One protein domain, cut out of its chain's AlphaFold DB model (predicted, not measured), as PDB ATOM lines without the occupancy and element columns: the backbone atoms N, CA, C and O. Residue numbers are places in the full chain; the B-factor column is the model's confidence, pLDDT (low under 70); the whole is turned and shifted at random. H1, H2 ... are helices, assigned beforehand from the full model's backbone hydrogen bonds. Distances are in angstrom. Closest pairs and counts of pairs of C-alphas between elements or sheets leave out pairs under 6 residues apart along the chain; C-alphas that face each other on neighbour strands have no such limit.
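Overview. This is residues 34 to 93 of the 93 residues of the protein "Glyco_transf_7C domain-containing protein" of Ignavibacteria bacterium ADurb.Bin266 (UniProt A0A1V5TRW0). With little regular structure, this is a wide open loop closed by two nearly parallel helices, H1 and H2, which lie loosely side by side and point the same way. Residues 49 to 70, of which 69 and 70 belong to H2 and the others to the loop of residues 44 to 68, stick out on one side of the whole, and residues 87 to 93 stick out as a tail. The printed part has 60 residues, 23 of them in the two named helices, with no named strand; the class is all helix. It is loose, with a radius of gyration of the C-alphas of 15.0 A and spans of 38 by 29 by 22 A.

Arrangement. H1, residues 34 to 43, and H2, residues 69 to 81, only just touch, with 3 pairs of C-alphas within 8 A. The closest C-alphas are those of Asp 36 and Phe 75, 6.5 A apart; H2 touches H1 with residues 75 to 79 alone. They run the same way at a shallow tilt of 3 degrees. In H1 and H2 every O i to N i+4 pair is within hydrogen-bond range.

Along the chain. H1 begins at C-alpha 34 (199.394, 232.564, 142.301) and is 14.7 A long. H2 is 18.5 A long and ends at C-alpha 81 (184.395, 223.231, 140.324).

Size, cuts and confidence. The link H1 to H2 is long, 25 residues. The C-alphas farthest apart, His 53 and Ile 93, are 40.3 A apart. The printed part has no cut, and no printed residue is under 70 in pLDDT.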
ATOM      1  N   ASP A  34     198.771 233.065 141.068       92.31
ATOM      2  CA  ASP A  34     199.394 232.564 142.301       92.31
ATOM      3  C   ASP A  34     198.405 231.916 143.287       92.31
ATOM      4  O   ASP A  34     198.713 230.964 144.014       92.31
ATOM      5  N   THR A  35     197.195 232.473 143.359       91.75
ATOM      6  CA  THR A  35     196.176 232.045 144.327       91.75
ATOM      7  C   THR A  35     195.552 230.712 143.915       91.75
ATOM      8  O   THR A  35     195.209 229.906 144.779       91.75
ATOM      9  N   ASP A  36     195.466 230.451 142.613       94.94
ATOM     10  CA  ASP A  36     195.038 229.198 142.006       94.94
ATOM     11  C   ASP A  36     195.989 228.062 142.378       94.94
ATOM     12  O   ASP A  36     195.540 227.012 142.842       94.94
ATOM     13  N   VAL A  37     197.305 228.301 142.318       95.38
ATOM     14  CA  VAL A  37     198.308 227.329 142.778       95.38
ATOM     15  C   VAL A  37     198.109 226.978 144.247       95.38
ATOM     16  O   VAL A  37     198.045 225.795 144.587       95.38
ATOM     17  N   GLN A  38     197.970 227.971 145.135       94.62
ATOM     18  CA  GLN A  38     197.693 227.677 146.545       94.62
ATOM     19  C   GLN A  38     196.391 226.893 146.714       94.62
ATOM     20  O   GLN A  38     196.381 225.904 147.443       94.62
ATOM     21  N   PHE A  39     195.310 227.334 146.070       95.38
ATOM     22  CA  PHE A  39     194.001 226.703 146.198       95.38
ATOM     23  C   PHE A  39     194.065 225.218 145.827       95.38
ATOM     24  O   PHE A  39     193.635 224.361 146.595       95.38
ATOM     25  N   ARG A  40     194.701 224.894 144.698       97.00
ATOM     26  CA  ARG A  40     194.904 223.512 144.245       97.00
ATOM     27  C   ARG A  40     195.765 222.688 145.197       97.00
ATOM     28  O   ARG A  40     195.440 221.534 145.481       97.00
ATOM     29  N   LEU A  41     196.845 223.271 145.717       96.62
ATOM     30  CA  LEU A  41     197.705 222.621 146.709       96.62
ATOM     31  C   LEU A  41     196.925 222.288 147.988       96.62
ATOM     32  O   LEU A  41     197.048 221.179 148.512       96.62
ATOM     33  N   GLU A  42     196.090 223.210 148.464       95.75
ATOM     34  CA  GLU A  42     195.245 223.009 149.643       95.75
ATOM     35  C   GLU A  42     194.188 221.922 149.421       95.75
ATOM     36  O   GLU A  42     193.973 221.099 150.313       95.75
ATOM     37  N   LEU A  43     193.591 221.844 148.224       97.06
ATOM     38  CA  LEU A  43     192.700 220.736 147.853       97.06
ATOM     39  C   LEU A  43     193.414 219.377 147.858       97.06
ATOM     40  O   LEU A  43     192.814 218.371 148.234       97.06
ATOM     41  N   ASN A  44     194.707 219.353 147.530       96.56
ATOM     42  CA  ASN A  44     195.575 218.178 147.658       96.56
ATOM     43  C   ASN A  44     196.130 217.968 149.085       96.56
ATOM     44  O   ASN A  44     197.012 217.136 149.300       96.56
ATOM     45  N   GLY A  45     195.627 218.704 150.081       96.44
ATOM     46  CA  GLY A  45     195.994 218.552 151.491       96.44
ATOM     47  C   GLY A  45     197.353 219.151 151.871       96.44
ATOM     48  O   GLY A  45     197.821 218.951 152.999       96.44
ATOM     49  N   VAL A  46     197.996 219.894 150.967       96.50
ATOM     50  CA  VAL A  46     199.253 220.592 151.251       96.50
ATOM     51  C   VAL A  46     198.959 221.801 152.135       96.50
ATOM     52  O   VAL A  46     198.074 222.606 151.861       96.50
ATOM     53  N   LYS A  47     199.719 221.944 153.223       93.75
ATOM     54  CA  LYS A  47     199.565 223.055 154.169       93.75
ATOM     55  C   LYS A  47     200.557 224.169 153.866       93.75
ATOM     56  O   LYS A  47     201.764 223.927 153.827       93.75
ATOM     57  N   VAL A  48     200.058 225.395 153.758       89.31
ATOM     58  CA  VAL A  48     200.894 226.588 153.588       89.31
ATOM     59  C   VAL A  48     201.518 227.003 154.921       89.31
ATOM     60  O   VAL A  48     200.847 227.079 155.951       89.31
ATOM     61  N   LYS A  49     202.819 227.305 154.897       90.31
ATOM     62  CA  LYS A  49     203.534 227.950 156.005       90.31
ATOM     63  C   LYS A  49     203.886 229.375 155.603       90.31
ATOM     64  O   LYS A  49     204.552 229.582 154.594       90.31
ATOM     65  N   SER A  50     203.440 230.349 156.388       88.06
ATOM     66  CA  SER A  50     203.703 231.762 156.114       88.06
ATOM     67  C   SER A  50     205.052 232.204 156.681       88.06
ATOM     68  O   SER A  50     205.413 231.821 157.792       88.06
ATOM     69  N   LEU A  51     205.760 233.051 155.930       88.38
ATOM     70  CA  LEU A  51     206.957 233.773 156.380       88.38
ATOM     71  C   LEU A  51     206.660 235.233 156.767       88.38
ATOM     72  O   LEU A  51     207.587 236.017 156.992       88.38
ATOM     73  N   ASN A  52     205.380 235.615 156.852       87.06
ATOM     74  CA  ASN A  52     204.986 236.954 157.285       87.06
ATOM     75  C   ASN A  52     205.576 237.248 158.668       87.06
ATOM     76  O   ASN A  52     205.499 236.414 159.567       87.06
ATOM     77  N   HIS A  53     206.141 238.446 158.833       88.62
ATOM     78  CA  HIS A  53     206.827 238.891 160.056       88.62
ATOM     79  C   HIS A  53     208.119 238.128 160.408       88.62
ATOM     80  O   HIS A  53     208.674 238.362 161.476       88.62
ATOM     81  N   ILE A  54     208.616 237.254 159.522       92.88
ATOM     82  CA  ILE A  54     209.851 236.475 159.729       92.88
ATOM     83  C   ILE A  54     210.929 236.879 158.718       92.88
ATOM     84  O   ILE A  54     212.095 237.012 159.082       92.88
ATOM     85  N   SER A  55     210.546 237.095 157.457       89.12
ATOM     86  CA  SER A  55     211.466 237.468 156.378       89.12
ATOM     87  C   SER A  55     211.070 238.803 155.761       89.12
ATOM     88  O   SER A  55     209.909 239.011 155.408       89.12
ATOM     89  N   VAL A  56     212.043 239.700 155.598       89.94
ATOM     90  CA  VAL A  56     211.849 240.986 154.917       89.94
ATOM     91  C   VAL A  56     212.059 240.796 153.416       89.94
ATOM     92  O   VAL A  56     213.053 240.209 152.994       89.94
ATOM     93  N   GLN A  57     211.133 241.311 152.608       89.50
ATOM     94  CA  GLN A  57     211.254 241.399 151.154       89.50
ATOM     95  C   GLN A  57     211.121 242.864 150.740       89.50
ATOM     96  O   GLN A  57     210.223 243.566 151.206       89.50
ATOM     97  N   TYR A  58     211.998 243.315 149.846       91.19
ATOM     98  CA  TYR A  58     211.911 244.635 149.235       91.19
ATOM     99  C   TYR A  58     211.285 244.509 147.852       91.19
ATOM    100  O   TYR A  58     211.752 243.732 147.022       91.19
ATOM    101  N   HIS A  59     210.239 245.289 147.614       90.50
ATOM    102  CA  HIS A  59     209.610 245.398 146.310       90.50
ATOM    103  C   HIS A  59     210.119 246.663 145.619       90.50
ATOM    104  O   HIS A  59     209.993 247.762 146.165       90.50
ATOM    105  N   LEU A  60     210.727 246.509 144.443       93.06
ATOM    106  CA  LEU A  60     211.166 247.654 143.652       93.06
ATOM    107  C   LEU A  60     209.945 248.388 143.095       93.06
ATOM    108  O   LEU A  60     208.958 247.767 142.706       93.06
ATOM    109  N   TYR A  61     210.008 249.718 143.072       94.50
ATOM    110  CA  TYR A  61     208.890 250.531 142.607       94.50
ATOM    111  C   TYR A  61     208.570 250.247 141.136       94.50
ATOM    112  O   TYR A  61     209.445 250.312 140.273       94.50
ATOM    113  N   HIS A  62     207.288 250.017 140.858       91.12
ATOM    114  CA  HIS A  62     206.717 250.039 139.522       91.12
ATOM    115  C   HIS A  62     205.272 250.552 139.589       91.12
ATOM    116  O   HIS A  62     204.632 250.509 140.642       91.12
ATOM    117  N   ASN A  63     204.746 251.031 138.460       94.00
ATOM    118  CA  ASN A  63     203.352 251.466 138.374       94.00
ATOM    119  C   ASN A  63     202.403 250.286 138.602       94.00
ATOM    120  O   ASN A  63     202.707 249.152 138.224       94.00
ATOM    121  N   LEU A  64     201.242 250.560 139.198       89.56
ATOM    122  CA  LEU A  64     200.207 249.548 139.380       89.56
ATOM    123  C   LEU A  64     199.800 248.962 138.027       89.56
ATOM    124  O   LEU A  64     199.534 249.701 137.080       89.56
ATOM    125  N   GLN A  65     199.757 247.636 137.965       87.94
ATOM    126  CA  GLN A  65     199.241 246.926 136.808       87.94
ATOM    127  C   GLN A  65     197.718 246.841 136.878       87.94
ATOM    128  O   GLN A  65     197.123 246.853 137.962       87.94
ATOM    129  N   GLU A  66     197.093 246.769 135.708       87.75
ATOM    130  CA  GLU A  66     195.657 246.570 135.613       87.75
ATOM    131  C   GLU A  66     195.270 245.201 136.182       87.75
ATOM    132  O   GLU A  66     195.985 244.207 136.048       87.75
ATOM    133  N   ARG A  67     194.118 245.162 136.847       86.50
ATOM    134  CA  ARG A  67     193.532 243.945 137.398       86.50
ATOM    135  C   ARG A  67     192.432 243.487 136.459       86.50
ATOM    136  O   ARG A  67     191.312 243.982 136.549       86.50
ATOM    137  N   LEU A  68     192.758 242.568 135.557       88.56
ATOM    138  CA  LEU A  68     191.783 242.081 134.589       88.56
ATOM    139  C   LEU A  68     190.742 241.179 135.262       88.56
ATOM    140  O   LEU A  68     191.082 240.224 135.964       88.56
ATOM    141  N   GLN A  69     189.464 241.463 135.004       90.69
ATOM    142  CA  GLN A  69     188.333 240.707 135.552       90.69
ATOM    143  C   GLN A  69     188.321 239.242 135.080       90.69
ATOM    144  O   GLN A  69     187.917 238.364 135.831       90.69
ATOM    145  N   VAL A  70     188.852 238.958 133.886       92.00
ATOM    146  CA  VAL A  70     188.919 237.596 133.327       92.00
ATOM    147  C   VAL A  70     189.644 236.606 134.250       92.00
ATOM    148  O   VAL A  70     189.195 235.474 134.407       92.00
ATOM    149  N   ASN A  71     190.707 237.038 134.940       92.75
ATOM    150  CA  ASN A  71     191.425 236.185 135.889       92.75
ATOM    151  C   ASN A  71     190.586 235.881 137.137       92.75
ATOM    152  O   ASN A  71     190.652 234.781 137.685       92.75
ATOM    153  N   LEU A  72     189.816 236.866 137.611       91.25
ATOM    154  CA  LEU A  72     188.908 236.682 138.743       91.25
ATOM    155  C   LEU A  72     187.811 235.682 138.388       91.25
ATOM    156  O   LEU A  72     187.559 234.760 139.159       91.25
ATOM    157  N   ASP A  73     187.202 235.845 137.217       94.31
ATOM    158  CA  ASP A  73     186.119 234.983 136.753       94.31
ATOM    159  C   ASP A  73     186.603 233.538 136.597       94.31
ATOM    160  O   ASP A  73     185.956 232.611 137.092       94.31
ATOM    161  N   LEU A  74     187.792 233.359 136.012       94.75
ATOM    162  CA  LEU A  74     188.453 232.065 135.897       94.75
ATOM    163  C   LEU A  74     188.721 231.429 137.270       94.75
ATOM    164  O   LEU A  74     188.419 230.256 137.488       94.75
ATOM    165  N   PHE A  75     189.262 232.193 138.222       94.06
ATOM    166  CA  PHE A  75     189.535 231.669 139.562       94.06
ATOM    167  C   PHE A  75     188.250 231.286 140.313       94.06
ATOM    168  O   PHE A  75     188.198 230.253 140.984       94.06
ATOM    169  N   GLU A  76     187.180 232.073 140.180       94.81
ATOM    170  CA  GLU A  76     185.882 231.736 140.769       94.81
ATOM    171  C   GLU A  76     185.249 230.498 140.121       94.81
ATOM    172  O   GLU A  76     184.588 229.720 140.811       94.81
ATOM    173  N   GLU A  77     185.467 230.264 138.826       95.62
ATOM    174  CA  GLU A  77     185.081 229.013 138.167       95.62
ATOM    175  C   GLU A  77     185.830 227.813 138.763       95.62
ATOM    176  O   GLU A  77     185.197 226.842 139.183       95.62
ATOM    177  N   VAL A  78     187.159 227.898 138.889       95.25
ATOM    178  CA  VAL A  78     187.975 226.823 139.481       95.25
ATOM    179  C   VAL A  78     187.534 226.515 140.913       95.25
ATOM    180  O   VAL A  78     187.382 225.345 141.273       95.25
ATOM    181  N   LYS A  79     187.254 227.546 141.720       95.50
ATOM    182  CA  LYS A  79     186.729 227.382 143.082       95.50
ATOM    183  C   LYS A  79     185.380 226.673 143.114       95.50
ATOM    184  O   LYS A  79     185.181 225.802 143.956       95.50
ATOM    185  N   LYS A  80     184.458 227.025 142.212       97.19
ATOM    186  CA  LYS A  80     183.138 226.375 142.113       97.19
ATOM    187  C   LYS A  80     183.256 224.906 141.721       97.19
ATOM    188  O   LYS A  80     182.534 224.077 142.264       97.19
ATOM    189  N   LEU A  81     184.155 224.597 140.790       96.56
ATOM    190  CA  LEU A  81     184.395 223.231 140.324       96.56
ATOM    191  C   LEU A  81     185.237 222.407 141.311       96.56
ATOM    192  O   LEU A  81     185.260 221.182 141.212       96.56
ATOM    193  N   ASN A  82     185.899 223.065 142.267       96.44
ATOM    194  CA  ASN A  82     186.715 222.447 143.309       96.44
ATOM    195  C   ASN A  82     187.805 221.518 142.733       96.44
ATOM    196  O   ASN A  82     187.993 220.385 143.183       96.44
ATOM    197  N   LEU A  83     188.499 221.995 141.694       95.00
ATOM    198  CA  LEU A  83     189.464 221.207 140.927       95.00
ATOM    199  C   LEU A  83     190.882 221.353 141.476       95.00
ATOM    200  O   LEU A  83     191.509 222.397 141.319       95.00
ATOM    201  N   ALA A  84     191.430 220.273 142.032       96.94
ATOM    202  CA  ALA A  84     192.818 220.238 142.496       96.94
ATOM    203  C   ALA A  84     193.851 220.150 141.355       96.94
ATOM    204  O   ALA A  84     195.002 220.529 141.532       96.94
ATOM    205  N   PHE A  85     193.455 219.669 140.176       97.81
ATOM    206  CA  PHE A  85     194.327 219.477 139.015       97.81
ATOM    207  C   PHE A  85     193.819 220.334 137.853       97.81
ATOM    208  O   PHE A  85     192.621 220.310 137.564       97.81
ATOM    209  N   THR A  86     194.694 221.101 137.199       97.62
ATOM    210  CA  THR A  86     194.318 221.845 135.983       97.62
ATOM    211  C   THR A  86     194.536 221.002 134.730       97.62
ATOM    212  O   THR A  86     195.530 220.292 134.634       97.62
ATOM    213  N   SER A  87     193.652 221.103 133.738       97.69
ATOM    214  CA  SER A  87     193.870 220.519 132.403       97.69
ATOM    215  C   SER A  87     194.769 221.377 131.501       97.69
ATOM    216  O   SER A  87     195.096 220.971 130.390       97.69
ATOM    217  N   TYR A  88     195.168 222.561 131.971       97.50
ATOM    218  CA  TYR A  88     195.847 223.594 131.186       97.50
ATOM    219  C   TYR A  88     197.247 223.913 131.725       97.50
ATOM    220  O   TYR A  88     197.712 225.037 131.588       97.50
ATOM    221  N   GLY A  89     197.891 222.956 132.392       97.38
ATOM    222  CA  GLY A  89     199.200 223.155 133.010       97.38
ATOM    223  C   GLY A  89     200.333 222.494 132.234       97.38
ATOM    224  O   GLY A  89     200.361 222.516 131.004       97.38
ATOM    225  N   LEU A  90     201.254 221.853 132.960       97.50
ATOM    226  CA  LEU A  90     202.419 221.159 132.393       97.50
ATOM    227  C   LEU A  90     202.029 220.130 131.318       97.50
ATOM    228  O   LEU A  90     202.765 219.926 130.353       97.50
ATOM    229  N   ILE A  91     200.883 219.471 131.498       96.81
ATOM    230  CA  ILE A  91     200.266 218.562 130.529       96.81
ATOM    231  C   ILE A  91     198.918 219.151 130.097       96.81
ATOM    232  O   ILE A  91     198.122 219.537 130.951       96.81
ATOM    233  N   LYS A  92     198.648 219.173 128.785       94.62
ATOM    234  CA  LYS A  92     197.401 219.691 128.196       94.62
ATOM    235  C   LYS A  92     196.473 218.525 127.846       94.62
ATOM    236  O   LYS A  92     196.887 217.657 127.075       94.62
ATOM    237  N   ILE A  93     195.275 218.483 128.443       89.12
ATOM    238  CA  ILE A  93     194.306 217.366 128.353       89.12
ATOM    239  C   ILE A  93     192.920 217.883 127.980       89.12
ATOM    240  O   ILE A  93     192.501 218.900 128.572       89.12
TER     241      ILE A  93